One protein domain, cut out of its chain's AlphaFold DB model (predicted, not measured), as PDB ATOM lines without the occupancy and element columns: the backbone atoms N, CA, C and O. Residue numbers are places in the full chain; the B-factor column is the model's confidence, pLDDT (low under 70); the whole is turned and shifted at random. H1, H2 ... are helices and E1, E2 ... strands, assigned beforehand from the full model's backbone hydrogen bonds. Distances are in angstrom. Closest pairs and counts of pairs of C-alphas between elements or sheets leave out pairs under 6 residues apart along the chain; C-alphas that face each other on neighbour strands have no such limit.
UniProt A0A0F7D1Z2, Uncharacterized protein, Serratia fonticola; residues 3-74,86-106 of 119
ATOM      1  N   GLN A   3     -12.834  14.334   6.614       96.56
ATOM      2  CA  GLN A   3     -13.705  13.355   7.267       96.56
ATOM      3  C   GLN A   3     -12.934  12.038   7.387       96.56
ATOM      4  O   GLN A   3     -12.452  11.524   6.378       96.56
ATOM      5  N   ILE A   4     -12.788  11.514   8.603       96.44
ATOM      6  CA  ILE A   4     -12.064  10.268   8.897       96.44
ATOM      7  C   ILE A   4     -13.006   9.312   9.621       96.44
ATOM      8  O   ILE A   4     -13.843   9.747  10.407       96.44
ATOM      9  N   GLN A   5     -12.877   8.008   9.372       96.88
ATOM     10  CA  GLN A   5     -13.700   7.020  10.064       96.88
ATOM     11  C   GLN A   5     -13.515   7.119  11.581       96.88
ATOM     12  O   GLN A   5     -12.391   7.179  12.086       96.88
ATOM     13  N   ALA A   6     -14.621   7.063  12.317       95.88
ATOM     14  CA  ALA A   6     -14.628   7.118  13.776       95.88
ATOM     15  C   ALA A   6     -13.677   6.087  14.416       95.88
ATOM     16  O   ALA A   6     -12.955   6.396  15.365       95.88
ATOM     17  N   ASN A   7     -13.630   4.870  13.867       95.56
ATOM     18  CA  ASN A   7     -12.748   3.817  14.366       95.56
ATOM     19  C   ASN A   7     -11.257   4.191  14.254       95.56
ATOM     20  O   ASN A   7     -10.495   3.926  15.179       95.56
ATOM     21  N   ILE A   8     -10.846   4.868  13.178       96.94
ATOM     22  CA  ILE A   8      -9.457   5.324  12.999       96.94
ATOM     23  C   ILE A   8      -9.110   6.381  14.052       96.94
ATOM     24  O   ILE A   8      -8.043   6.322  14.657       96.94
ATOM     25  N   ILE A   9     -10.026   7.310  14.343       97.25
ATOM     26  CA  ILE A   9      -9.829   8.312  15.404       97.25
ATOM     27  C   ILE A   9      -9.705   7.647  16.777       97.25
ATOM     28  O   ILE A   9      -8.842   8.025  17.570       97.25
ATOM     29  N   HIS A  10     -10.525   6.631  17.057       95.62
ATOM     30  CA  HIS A  10     -10.410   5.860  18.292       95.62
ATOM     31  C   HIS A  10      -9.056   5.140  18.382       95.62
ATOM     32  O   HIS A  10      -8.409   5.183  19.427       95.62
ATOM     33  N   GLN A  11      -8.600   4.511  17.297       96.50
ATOM     34  CA  GLN A  11      -7.298   3.844  17.249       96.50
ATOM     35  C   GLN A  11      -6.144   4.838  17.449       96.50
ATOM     36  O   GLN A  11      -5.278   4.587  18.279       96.50
ATOM     37  N   LEU A  12      -6.173   6.005  16.795       96.81
ATOM     38  CA  LEU A  12      -5.184   7.075  16.990       96.81
ATOM     39  C   LEU A  12      -5.160   7.622  18.424       96.81
ATOM     40  O   LEU A  12      -4.104   8.003  18.925       96.81
ATOM     41  N   TYR A  13      -6.308   7.668  19.102       95.75
ATOM     42  CA  TYR A  13      -6.377   8.038  20.517       95.75
ATOM     43  C   TYR A  13      -5.675   7.016  21.427       95.75
ATOM     44  O   TYR A  13      -5.096   7.402  22.441       95.75
ATOM     45  N   LYS A  14      -5.723   5.728  21.071       95.62
ATOM     46  CA  LYS A  14      -5.111   4.630  21.836       95.62
ATOM     47  C   LYS A  14      -3.647   4.367  21.490       95.62
ATOM     48  O   LYS A  14      -2.968   3.727  22.285       95.62
ATOM     49  N   ALA A  15      -3.206   4.817  20.323       96.12
ATOM     50  CA  ALA A  15      -1.858   4.625  19.817       96.12
ATOM     51  C   ALA A  15      -0.826   5.499  20.554       96.12
ATOM     52  O   ALA A  15      -1.151   6.588  21.045       96.12
ATOM     53  N   GLU A  16       0.421   5.033  20.590       95.25
ATOM     54  CA  GLU A  16       1.560   5.795  21.097       95.25
ATOM     55  C   GLU A  16       2.071   6.794  20.046       95.25
ATOM     56  O   GLU A  16       1.737   6.732  18.862       95.25
ATOM     57  N   GLU A  17       2.864   7.780  20.467       94.19
ATOM     58  CA  GLU A  17       3.468   8.735  19.531       94.19
ATOM     59  C   GLU A  17       4.472   8.032  18.605       94.19
ATOM     60  O   GLU A  17       5.396   7.368  19.061       94.19
ATOM     61  N   GLY A  18       4.303   8.208  17.294       92.56
ATOM     62  CA  GLY A  18       5.062   7.521  16.248       92.56
ATOM     63  C   GLY A  18       4.344   6.319  15.633       92.56
ATOM     64  O   GLY A  18       4.697   5.923  14.522       92.56
ATOM     65  N   ASP A  19       3.313   5.780  16.287       97.12
ATOM     66  CA  ASP A  19       2.571   4.635  15.761       97.12
ATOM     67  C   ASP A  19       1.847   4.972  14.456       97.12
ATOM     68  O   ASP A  19       1.256   6.048  14.292       97.12
ATOM     69  N   VAL A  20       1.842   3.997  13.545       97.06
ATOM     70  CA  VAL A  20       1.070   4.050  12.302       97.06
ATOM     71  C   VAL A  20      -0.248   3.307  12.496       97.06
ATOM     72  O   VAL A  20      -0.278   2.101  12.728       97.06
ATOM     73  N   VAL A  21      -1.352   4.028  12.346       97.06
ATOM     74  CA  VAL A  21      -2.718   3.510  12.391       97.06
ATOM     75  C   VAL A  21      -3.254   3.366  10.971       97.06
ATOM     76  O   VAL A  21      -3.070   4.251  10.131       97.06
ATOM     77  N   ASP A  22      -3.917   2.239  10.700       96.88
ATOM     78  CA  ASP A  22      -4.544   1.932   9.405       96.88
ATOM     79  C   ASP A  22      -3.577   2.040   8.203       96.88
ATOM     80  O   ASP A  22      -3.972   2.351   7.086       96.88
ATOM     81  N   ASN A  23      -2.273   1.833   8.439       96.25
ATOM     82  CA  ASN A  23      -1.193   2.016   7.456       96.25
ATOM     83  C   ASN A  23      -1.142   3.407   6.789       96.25
ATOM     84  O   ASN A  23      -0.459   3.568   5.780       96.25
ATOM     85  N   ASN A  24      -1.848   4.406   7.328       97.25
ATOM     86  CA  ASN A  24      -2.010   5.698   6.663       97.25
ATOM     87  C   ASN A  24      -1.878   6.905   7.598       97.25
ATOM     88  O   ASN A  24      -1.619   8.007   7.124       97.25
ATOM     89  N   TYR A  25      -2.022   6.731   8.912       97.50
ATOM     90  CA  TYR A  25      -2.020   7.849   9.854       97.50
ATOM     91  C   TYR A  25      -0.944   7.671  10.916       97.50
ATOM     92  O   TYR A  25      -0.958   6.683  11.640       97.50
ATOM     93  N   VAL A  26      -0.038   8.636  11.041       97.06
ATOM     94  CA  VAL A  26       1.010   8.624  12.070       97.06
ATOM     95  C   VAL A  26       0.562   9.460  13.249       97.06
ATOM     96  O   VAL A  26       0.307  10.658  13.108       97.06
ATOM     97  N   ARG A  27       0.496   8.847  14.425       95.69
ATOM     98  CA  ARG A  27       0.212   9.534  15.679       95.69
ATOM     99  C   ARG A  27       1.378  10.451  16.054       95.69
ATOM    100  O   ARG A  27       2.511   9.995  16.116       95.69
ATOM    101  N   LEU A  28       1.123  11.736  16.319       94.12
ATOM    102  CA  LEU A  28       2.204  12.703  16.570       94.12
ATOM    103  C   LEU A  28       2.246  13.226  17.997       94.12
ATOM    104  O   LEU A  28       3.271  13.110  18.648       94.12
ATOM    105  N   ALA A  29       1.156  13.836  18.459       91.69
ATOM    106  CA  ALA A  29       1.111  14.466  19.774       91.69
ATOM    107  C   ALA A  29      -0.312  14.503  20.321       91.69
ATOM    108  O   ALA A  29      -1.291  14.493  19.568       91.69
ATOM    109  N   SER A  30      -0.437  14.531  21.642       92.06
ATOM    110  CA  SER A  30      -1.731  14.720  22.291       92.06
ATOM    111  C   SER A  30      -1.611  15.336  23.661       92.06
ATOM    112  O   SER A  30      -0.580  15.205  24.313       92.06
ATOM    113  N   GLY A  31      -2.717  15.869  24.158       90.69
ATOM    114  CA  GLY A  31      -2.779  16.275  25.547       90.69
ATOM    115  C   GLY A  31      -4.191  16.517  26.031       90.69
ATOM    116  O   GLY A  31      -5.105  16.793  25.253       90.69
ATOM    117  N   TRP A  32      -4.330  16.440  27.349       91.88
ATOM    118  CA  TRP A  32      -5.487  16.960  28.056       91.88
ATOM    119  C   TRP A  32      -5.264  18.430  28.383       91.88
ATOM    120  O   TRP A  32      -4.234  18.805  28.938       91.88
ATOM    121  N   VAL A  33      -6.268  19.245  28.098       88.88
ATOM    122  CA  VAL A  33      -6.366  20.626  28.558       88.88
ATOM    123  C   VAL A  33      -7.652  20.749  29.356       88.88
ATOM    124  O   VAL A  33      -8.704  20.276  28.935       88.88
ATOM    125  N   VAL A  34      -7.586  21.383  30.523       88.00
ATOM    126  CA  VAL A  34      -8.789  21.719  31.284       88.00
ATOM    127  C   VAL A  34      -9.151  23.157  30.961       88.00
ATOM    128  O   VAL A  34      -8.442  24.082  31.349       88.00
ATOM    129  N   GLN A  35     -10.260  23.342  30.251       84.50
ATOM    130  CA  GLN A  35     -10.842  24.663  30.090       84.50
ATOM    131  C   GLN A  35     -11.692  24.974  31.320       84.50
ATOM    132  O   GLN A  35     -12.535  24.171  31.729       84.50
ATOM    133  N   SER A  36     -11.462  26.144  31.903       83.38
ATOM    134  CA  SER A  36     -12.241  26.651  33.022       83.38
ATOM    135  C   SER A  36     -12.997  27.899  32.593       83.38
ATOM    136  O   SER A  36     -12.381  28.845  32.101       83.38
ATOM    137  N   GLN A  37     -14.309  27.914  32.799       81.38
ATOM    138  CA  GLN A  37     -15.129  29.097  32.569       81.38
ATOM    139  C   GLN A  37     -15.771  29.518  33.896       81.38
ATOM    140  O   GLN A  37     -16.480  28.701  34.499       81.38
ATOM    141  N   PRO A  38     -15.518  30.747  34.382       78.88
ATOM    142  CA  PRO A  38     -16.290  31.285  35.491       78.88
ATOM    143  C   PRO A  38     -17.740  31.446  35.035       78.88
ATOM    144  O   PRO A  38     -17.992  31.852  33.899       78.88
ATOM    145  N   ASN A  39     -18.690  31.109  35.901       77.88
ATOM    146  CA  ASN A  39     -20.092  31.422  35.668       77.88
ATOM    147  C   ASN A  39     -20.561  32.552  36.595       77.88
ATOM    148  O   ASN A  39     -19.930  32.848  37.610       77.88
ATOM    149  N   ASP A  40     -21.698  33.159  36.260       79.88
ATOM    150  CA  ASP A  40     -22.268  34.307  36.985       79.88
ATOM    151  C   ASP A  40     -22.812  33.953  38.385       79.88
ATOM    152  O   ASP A  40     -23.436  34.776  39.048       79.88
ATOM    153  N   GLN A  41     -22.616  32.714  38.834       83.81
ATOM    154  CA  GLN A  41     -23.164  32.158  40.069       83.81
ATOM    155  C   GLN A  41     -22.058  31.751  41.059       83.81
ATOM    156  O   GLN A  41     -22.296  30.921  41.927       83.81
ATOM    157  N   GLU A  42     -20.851  32.310  40.919       81.94
ATOM    158  CA  GLU A  42     -19.669  31.985  41.739       81.94
ATOM    159  C   GLU A  42     -19.183  30.524  41.616       81.94
ATOM    160  O   GLU A  42     -18.393  30.054  42.436       81.94
ATOM    161  N   TYR A  43     -19.587  29.797  40.567       78.25
ATOM    162  CA  TYR A  43     -19.072  28.459  40.278       78.25
ATOM    163  C   TYR A  43     -18.071  28.468  39.117       78.25
ATOM    164  O   TYR A  43     -18.134  29.270  38.184       78.25
ATOM    165  N   LEU A  44     -17.161  27.494  39.156       80.56
ATOM    166  CA  LEU A  44     -16.229  27.200  38.074       80.56
ATOM    167  C   LEU A  44     -16.708  25.969  37.303       80.56
ATOM    168  O   LEU A  44     -16.837  24.886  37.876       80.56
ATOM    169  N   VAL A  45     -16.933  26.112  35.998       80.75
ATOM    170  CA  VAL A  45     -17.201  24.965  35.124       80.75
ATOM    171  C   VAL A  45     -15.878  24.475  34.549       80.75
ATOM    172  O   VAL A  45     -15.185  25.220  33.859       80.75
ATOM    173  N   LEU A  46     -15.537  23.218  34.838       83.38
ATOM    174  CA  LEU A  46     -14.339  22.554  34.330       83.38
ATOM    175  C   LEU A  46     -14.706  21.575  33.218       83.38
ATOM    176  O   LEU A  46     -15.511  20.665  33.425       83.38
ATOM    177  N   SER A  47     -14.083  21.748  32.057       86.94
ATOM    178  CA  SER A  47     -14.261  20.883  30.892       86.94
ATOM    179  C   SER A  47     -12.911  20.314  30.448       86.94
ATOM    180  O   SER A  47     -12.090  21.059  29.912       86.94
ATOM    181  N   PRO A  48     -12.644  19.016  30.682       91.75
ATOM    182  CA  PRO A  48     -11.457  18.357  30.157       91.75
ATOM    183  C   PRO A  48     -11.626  18.110  28.658       91.75
ATOM    184  O   PRO A  48     -12.548  17.421  28.221       91.75
ATOM    185  N   ILE A  49     -10.721  18.675  27.876       92.56
ATOM    186  CA  ILE A  49     -10.664  18.569  26.423       92.56
ATOM    187  C   ILE A  49      -9.409  17.783  26.080       92.56
ATOM    188  O   ILE A  49      -8.322  18.122  26.542       92.56
ATOM    189  N   TYR A  50      -9.552  16.738  25.273       93.94
ATOM    190  CA  TYR A  50      -8.406  16.039  24.711       93.94
ATOM    191  C   TYR A  50      -8.163  16.523  23.292       93.94
ATOM    192  O   TYR A  50      -9.095  16.526  22.485       93.94
ATOM    193  N   THR A  51      -6.921  16.880  22.990       94.06
ATOM    194  CA  THR A  51      -6.469  17.233  21.644       94.06
ATOM    195  C   THR A  51      -5.572  16.128  21.112       94.06
ATOM    196  O   THR A  51      -4.684  15.648  21.813       94.06
ATOM    197  N   LEU A  52      -5.811  15.743  19.863       93.81
ATOM    198  CA  LEU A  52      -5.098  14.707  19.131       93.81
ATOM    199  C   LEU A  52      -4.526  15.309  17.850       93.81
ATOM    200  O   LEU A  52      -5.264  15.944  17.098       93.81
ATOM    201  N   LEU A  53      -3.246  15.063  17.592       95.19
ATOM    202  CA  LEU A  53      -2.531  15.468  16.389       95.19
ATOM    203  C   LEU A  53      -1.931  14.244  15.690       95.19
ATOM    204  O   LEU A  53      -1.316  13.383  16.329       95.19
ATOM    205  N   PHE A  54      -2.066  14.197  14.369       95.50
ATOM    206  CA  PHE A  54      -1.552  13.119  13.531       95.50
ATOM    207  C   PHE A  54      -1.203  13.621  12.122       95.50
ATOM    208  O   PHE A  54      -1.654  14.686  11.696       95.50
ATOM    209  N   LYS A  55      -0.379  12.863  11.396       95.81
ATOM    210  CA  LYS A  55      -0.062  13.093   9.977       95.81
ATOM    211  C   LYS A  55      -0.793  12.061   9.135       95.81
ATOM    212  O   LYS A  55      -0.797  10.889   9.492       95.81
ATOM    213  N   ASP A  56      -1.364  12.481   8.019       96.31
ATOM    214  CA  ASP A  56      -1.840  11.563   6.991       96.31
ATOM    215  C   ASP A  56      -0.726  11.345   5.958       96.31
ATOM    216  O   ASP A  56      -0.149  12.296   5.428       96.31
ATOM    217  N   LEU A  57      -0.374  10.088   5.707       95.62
ATOM    218  CA  LEU A  57       0.705   9.706   4.802       95.62
ATOM    219  C   LEU A  57       0.303   9.817   3.328       95.62
ATOM    220  O   LEU A  57       1.175  10.006   2.484       95.62
ATOM    221  N   SER A  58      -0.993   9.743   3.019       95.19
ATOM    222  CA  SER A  58      -1.500   9.812   1.645       95.19
ATOM    223  C   SER A  58      -1.371  11.207   1.034       95.19
ATOM    224  O   SER A  58      -1.083  11.336  -0.155       95.19
ATOM    225  N   ASP A  59      -1.563  12.254   1.841       95.06
ATOM    226  CA  ASP A  59      -1.476  13.654   1.411       95.06
ATOM    227  C   ASP A  59      -0.312  14.422   2.063       95.06
ATOM    228  O   ASP A  59      -0.017  15.554   1.673       95.06
ATOM    229  N   GLY A  60       0.382  13.803   3.022       92.75
ATOM    230  CA  GLY A  60       1.531  14.367   3.722       92.75
ATOM    231  C   GLY A  60       1.186  15.486   4.709       92.75
ATOM    232  O   GLY A  60       2.109  16.117   5.236       92.75
ATOM    233  N   LYS A  61      -0.101  15.756   4.956       94.31
ATOM    234  CA  LYS A  61      -0.562  16.873   5.788       94.31
ATOM    235  C   LYS A  61      -0.729  16.489   7.250       94.31
ATOM    236  O   LYS A  61      -0.821  15.319   7.617       94.31
ATOM    237  N   TYR A  62      -0.793  17.519   8.089       94.75
ATOM    238  CA  TYR A  62      -1.014  17.391   9.522       94.75
ATOM    239  C   TYR A  62      -2.458  17.741   9.850       94.75
ATOM    240  O   TYR A  62      -3.009  18.732   9.369       94.75
ATOM    241  N   TYR A  63      -3.058  16.934  10.709       95.94
ATOM    242  CA  TYR A  63      -4.430  17.095  11.140       95.94
ATOM    243  C   TYR A  63      -4.504  17.077  12.653       95.94
ATOM    244  O   TYR A  63      -3.805  16.312  13.320       95.94
ATOM    245  N   TYR A  64      -5.408  17.887  13.186       94.62
ATOM    246  CA  TYR A  64      -5.771  17.841  14.587       94.62
ATOM    247  C   TYR A  64      -7.274  17.687  14.758       94.62
ATOM    248  O   TYR A  64      -8.090  18.053  13.905       94.62
ATOM    249  N   THR A  65      -7.645  17.155  15.911       94.69
ATOM    250  CA  THR A  65      -9.015  17.195  16.393       94.69
ATOM    251  C   THR A  65      -9.033  17.290  17.908       94.69
ATOM    252  O   THR A  65      -8.045  16.979  18.575       94.69
ATOM    253  N   SER A  66     -10.146  17.753  18.463       93.62
ATOM    254  CA  SER A  66     -10.314  17.853  19.906       93.62
ATOM    255  C   SER A  66     -11.732  17.498  20.319       93.62
ATOM    256  O   SER A  66     -12.683  17.702  19.559       93.62
ATOM    257  N   ARG A  67     -11.882  16.941  21.519       93.38
ATOM    258  CA  ARG A  67     -13.197  16.613  22.068       93.38
ATOM    259  C   ARG A  67     -13.210  16.747  23.581       93.38
ATOM    260  O   ARG A  67     -12.316  16.254  24.268       93.38
ATOM    261  N   THR A  68     -14.258  17.385  24.092       91.75
ATOM    262  CA  THR A  68     -14.556  17.399  25.524       91.75
ATOM    263  C   THR A  68     -14.939  15.996  25.970       91.75
ATOM    264  O   THR A  68     -15.831  15.376  25.385       91.75
ATOM    265  N   ALA A  69     -14.285  15.496  27.014       91.94
ATOM    266  CA  ALA A  69     -14.640  14.216  27.599       91.94
ATOM    267  C   ALA A  69     -15.976  14.332  28.343       91.94
ATOM    268  O   ALA A  69     -16.134  15.219  29.192       91.94
ATOM    269  N   PRO A  70     -16.960  13.472  28.039       89.75
ATOM    270  CA  PRO A  70     -18.248  13.567  28.690       89.75
ATOM    271  C   PRO A  70     -18.118  13.116  30.142       89.75
ATOM    272  O   PRO A  70     -17.498  12.095  30.451       89.75
ATOM    273  N   ARG A  71     -18.709  13.897  31.047       86.19
ATOM    274  CA  ARG A  71     -18.702  13.592  32.477       86.19
ATOM    275  C   ARG A  71     -19.429  12.272  32.725       86.19
ATOM    276  O   ARG A  71     -20.544  12.072  32.247       86.19
ATOM    277  N   TYR A  72     -18.796  11.390  33.489       84.25
ATOM    278  CA  TYR A  72     -19.437  10.179  33.974       84.25
ATOM    279  C   TYR A  72     -20.449  10.576  35.059       84.25
ATOM    280  O   TYR A  72     -20.078  11.319  35.976       84.25
ATOM    281  N   PRO A  73     -21.715  10.135  34.977       78.81
ATOM    282  CA  PRO A  73     -22.686  10.408  36.025       78.81
ATOM    283  C   PRO A  73     -22.238   9.698  37.306       78.81
ATOM    284  O   PRO A  73     -22.224   8.474  37.379       78.81
ATOM    285  N   THR A  74     -21.817  10.466  38.307       71.25
ATOM    286  CA  THR A  74     -21.529   9.929  39.639       71.25
ATOM    287  C   THR A  74     -22.839   9.734  40.379       71.25
ATOM    288  O   THR A  74     -23.669  10.646  40.411       71.25
ATOM    289  N   TYR A  86     -15.826   9.758  30.814       90.81
ATOM    290  CA  TYR A  86     -15.594   8.763  29.776       90.81
ATOM    291  C   TYR A  86     -14.448   9.215  28.875       90.81
ATOM    292  O   TYR A  86     -14.105  10.395  28.813       90.81
ATOM    293  N   GLU A  87     -13.886   8.277  28.126       91.75
ATOM    294  CA  GLU A  87     -12.886   8.605  27.117       91.75
ATOM    295  C   GLU A  87     -13.452   9.583  26.073       91.75
ATOM    296  O   GLU A  87     -14.648   9.569  25.785       91.75
ATOM    297  N   PRO A  88     -12.629  10.447  25.468       91.19
ATOM    298  CA  PRO A  88     -13.126  11.491  24.583       91.19
ATOM    299  C   PRO A  88     -13.674  10.923  23.267       91.19
ATOM    300  O   PRO A  88     -14.617  11.492  22.729       91.19
ATOM    301  N   PHE A  89     -13.182   9.779  22.767       92.56
ATOM    302  CA  PHE A  89     -13.537   9.241  21.439       92.56
ATOM    303  C   PHE A  89     -14.250   7.870  21.439       92.56
ATOM    304  O   PHE A  89     -14.332   7.219  20.402       92.56
ATOM    305  N   TYR A  90     -14.816   7.411  22.563       81.25
ATOM    306  CA  TYR A  90     -15.486   6.091  22.630       81.25
ATOM    307  C   TYR A  90     -16.839   6.003  21.897       81.25
ATOM    308  O   TYR A  90     -17.277   4.914  21.547       81.25
ATOM    309  N   ASN A  91     -17.515   7.135  21.678       85.88
ATOM    310  CA  ASN A  91     -18.825   7.213  21.025       85.88
ATOM    311  C   ASN A  91     -18.915   8.511  20.206       85.88
ATOM    312  O   ASN A  91     -19.502   9.510  20.638       85.88
ATOM    313  N   ILE A  92     -18.176   8.555  19.098       90.56
ATOM    314  CA  ILE A  92     -18.169   9.668  18.138       90.56
ATOM    315  C   ILE A  92     -19.044   9.341  16.928       90.56
ATOM    316  O   ILE A  92     -19.272   8.176  16.614       90.56
ATOM    317  N   LYS A  93     -19.525  10.388  16.250       92.94
ATOM    318  CA  LYS A  93     -20.189  10.245  14.950       92.94
ATOM    319  C   LYS A  93     -19.193   9.737  13.911       92.94
ATOM    320  O   LYS A  93     -18.017  10.091  13.970       92.94
ATOM    321  N   ASP A  94     -19.707   8.953  12.974       93.38
ATOM    322  CA  ASP A  94     -18.971   8.448  11.823       93.38
ATOM    323  C   ASP A  94     -19.592   9.016  10.531       93.38
ATOM    324  O   ASP A  94     -20.809   8.886  10.352       93.38
ATOM    325  N   PRO A  95     -18.814   9.666   9.647       93.31
ATOM    326  CA  PRO A  95     -17.408  10.030   9.822       93.31
ATOM    327  C   PRO A  95     -17.203  11.158  10.845       93.31
ATOM    328  O   PRO A  95     -18.133  11.884  11.210       93.31
ATOM    329  N   PHE A  96     -15.966  11.285  11.316       95.56
ATOM    330  CA  PHE A  96     -15.537  12.291  12.273       95.56
ATOM    331  C   PHE A  96     -14.707  13.391  11.606       95.56
ATOM    332  O   PHE A  96     -13.827  13.128  10.783       95.56
ATOM    333  N   GLU A  97     -14.965  14.633  12.011       95.94
ATOM    334  CA  GLU A  97     -14.303  15.813  11.466       95.94
ATOM    335  C   GLU A  97     -12.933  16.057  12.094       95.94
ATOM    336  O   GLU A  97     -12.760  16.077  13.317       95.94
ATOM    337  N   VAL A  98     -11.958  16.313  11.224       95.75
ATOM    338  CA  VAL A  98     -10.611  16.743  11.597       95.75
ATOM    339  C   VAL A  98     -10.208  17.983  10.806       95.75
ATOM    340  O   VAL A  98     -10.670  18.224   9.682       95.75
ATOM    341  N   TYR A  99      -9.328  18.789  11.382       95.06
ATOM    342  CA  TYR A  99      -8.946  20.087  10.837       95.06
ATOM    343  C   TYR A  99      -7.469  20.083  10.455       95.06
ATOM    344  O   TYR A  99      -6.646  19.490  11.143       95.06
ATOM    345  N   ASP A 100      -7.163  20.699   9.313       93.31
ATOM    346  CA  ASP A 100      -5.785  20.866   8.836       93.31
ATOM    347  C   ASP A 100      -5.053  21.807   9.804       93.31
ATOM    348  O   ASP A 100      -5.658  22.746  10.332       93.31
ATOM    349  N   CYS A 101      -3.777  21.550  10.061       86.12
ATOM    350  CA  CYS A 101      -2.935  22.416  10.875       86.12
ATOM    351  C   CYS A 101      -1.521  22.492  10.310       86.12
ATOM    352  O   CYS A 101      -0.990  21.549   9.732       86.12
ATOM    353  N   GLU A 102      -0.879  23.638  10.506       78.12
ATOM    354  CA  GLU A 102       0.526  23.794  10.176       78.12
ATOM    355  C   GLU A 102       1.415  23.066  11.189       78.12
ATOM    356  O   GLU A 102       1.177  23.105  12.398       78.12
ATOM    357  N   ARG A 103       2.515  22.481  10.702       65.56
ATOM    358  CA  ARG A 103       3.548  21.845  11.539       65.56
ATOM    359  C   ARG A 103       4.108  22.794  12.612       65.56
ATOM    360  O   ARG A 103       4.518  22.345  13.675       65.56
ATOM    361  N   SER A 104       4.113  24.099  12.340       62.47
ATOM    362  CA  SER A 104       4.540  25.165  13.257       62.47
ATOM    363  C   SER A 104       3.681  25.263  14.527       62.47
ATOM    364  O   SER A 104       4.165  25.744  15.548       62.47
ATOM    365  N   MET A 105       2.432  24.780  14.490       54.06
ATOM    366  CA  MET A 105       1.509  24.778  15.632       54.06
ATOM    367  C   MET A 105       1.703  23.577  16.571       54.06
ATOM    368  O   MET A 105       1.057  23.493  17.615       54.06
ATOM    369  N   ILE A 106       2.611  22.656  16.238       60.41
ATOM    370  CA  ILE A 106       2.980  21.510  17.074       60.41
ATOM    371  C   ILE A 106       3.978  22.007  18.130       60.41
ATOM    372  O   ILE A 106       5.195  21.923  17.964       60.41
TER     373      ILE A 106
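AT A GLANCE: This is residues 3 to 74 and 86 to 106 of the 119 residues of an uncharacterized protein of Serratia fonticola (UniProt A0A0F7D1Z2). A strongly twisted sheet of four strands makes a wall, and one short helix, H1, crosses one of its faces. The long hairpin of E1 and E2 makes the longest axis, while the shorter E3 and E4 widen the sheet beside residues 48 to 55 of E2. The printed part has 93 residues, with one named helix and four named strands in the order H1, E1, E2, E3, E4; the sheet order is E1 - E2 - E3 - E4, all antiparallel, and the class is mostly strand. The whole is only just loose, close to compact, with a radius of gyration of the C-alphas of 14.9 A, and elongated, spanning 49 by 30 by 22 A.

HOW THE PARTS SIT: Residues 3 to 4 pair antiparallel with residues 96 to 97 of E4, residues 96 to 101. H1, residues 6 to 14, is on the sheet at a height of 8.2 A, over E2, residues 44 to 56, and runs across it at 80 degrees on the local plane; their closest C-alphas, of Tyr 13 and Leu 52, are 6.9 A apart. Every O i to N i+4 pair in H1 is within hydrogen-bond range. E1, residues 25 to 38, E2 and E3, residues 62 to 68, form a meander, each strand the antiparallel neighbour of the one before. In the hairpin of E1 and E2, N 33 and O 49 are 2.8 A apart. In the hairpin of E2 and E3, N 52 and O 65 are 2.9 A apart. Between E3 and E4, N 64 and O 99 are 2.9 A apart. The edge strands E1 and E4 are apart.

IN THESE COORDINATES: H1 begins at C-alpha 6, (-14.628, 7.118, 13.776), and is 12.7 A long. E1 is 37.6 A long and bends by 61 degrees at residue 28. E2 is 37.7 A long, E3 21.0 A and E4 16.2 A, ending at C-alpha 101, (-2.935, 22.416, 10.875).

THE WHOLE: The C-alphas farthest apart, of Asn 23 and Gln 41, are 49.5 A apart. Residues 75 to 85 are not printed, in the link from E3 to E4, and C-alphas 74 and 86 are 11.6 A apart across this cut. Of the links printed whole, E1 to E2 and E2 to E3 are tight and H1 to E1 is short. The mean pLDDT of the printed part is 90.0, and residues 103 to 106 are under 70.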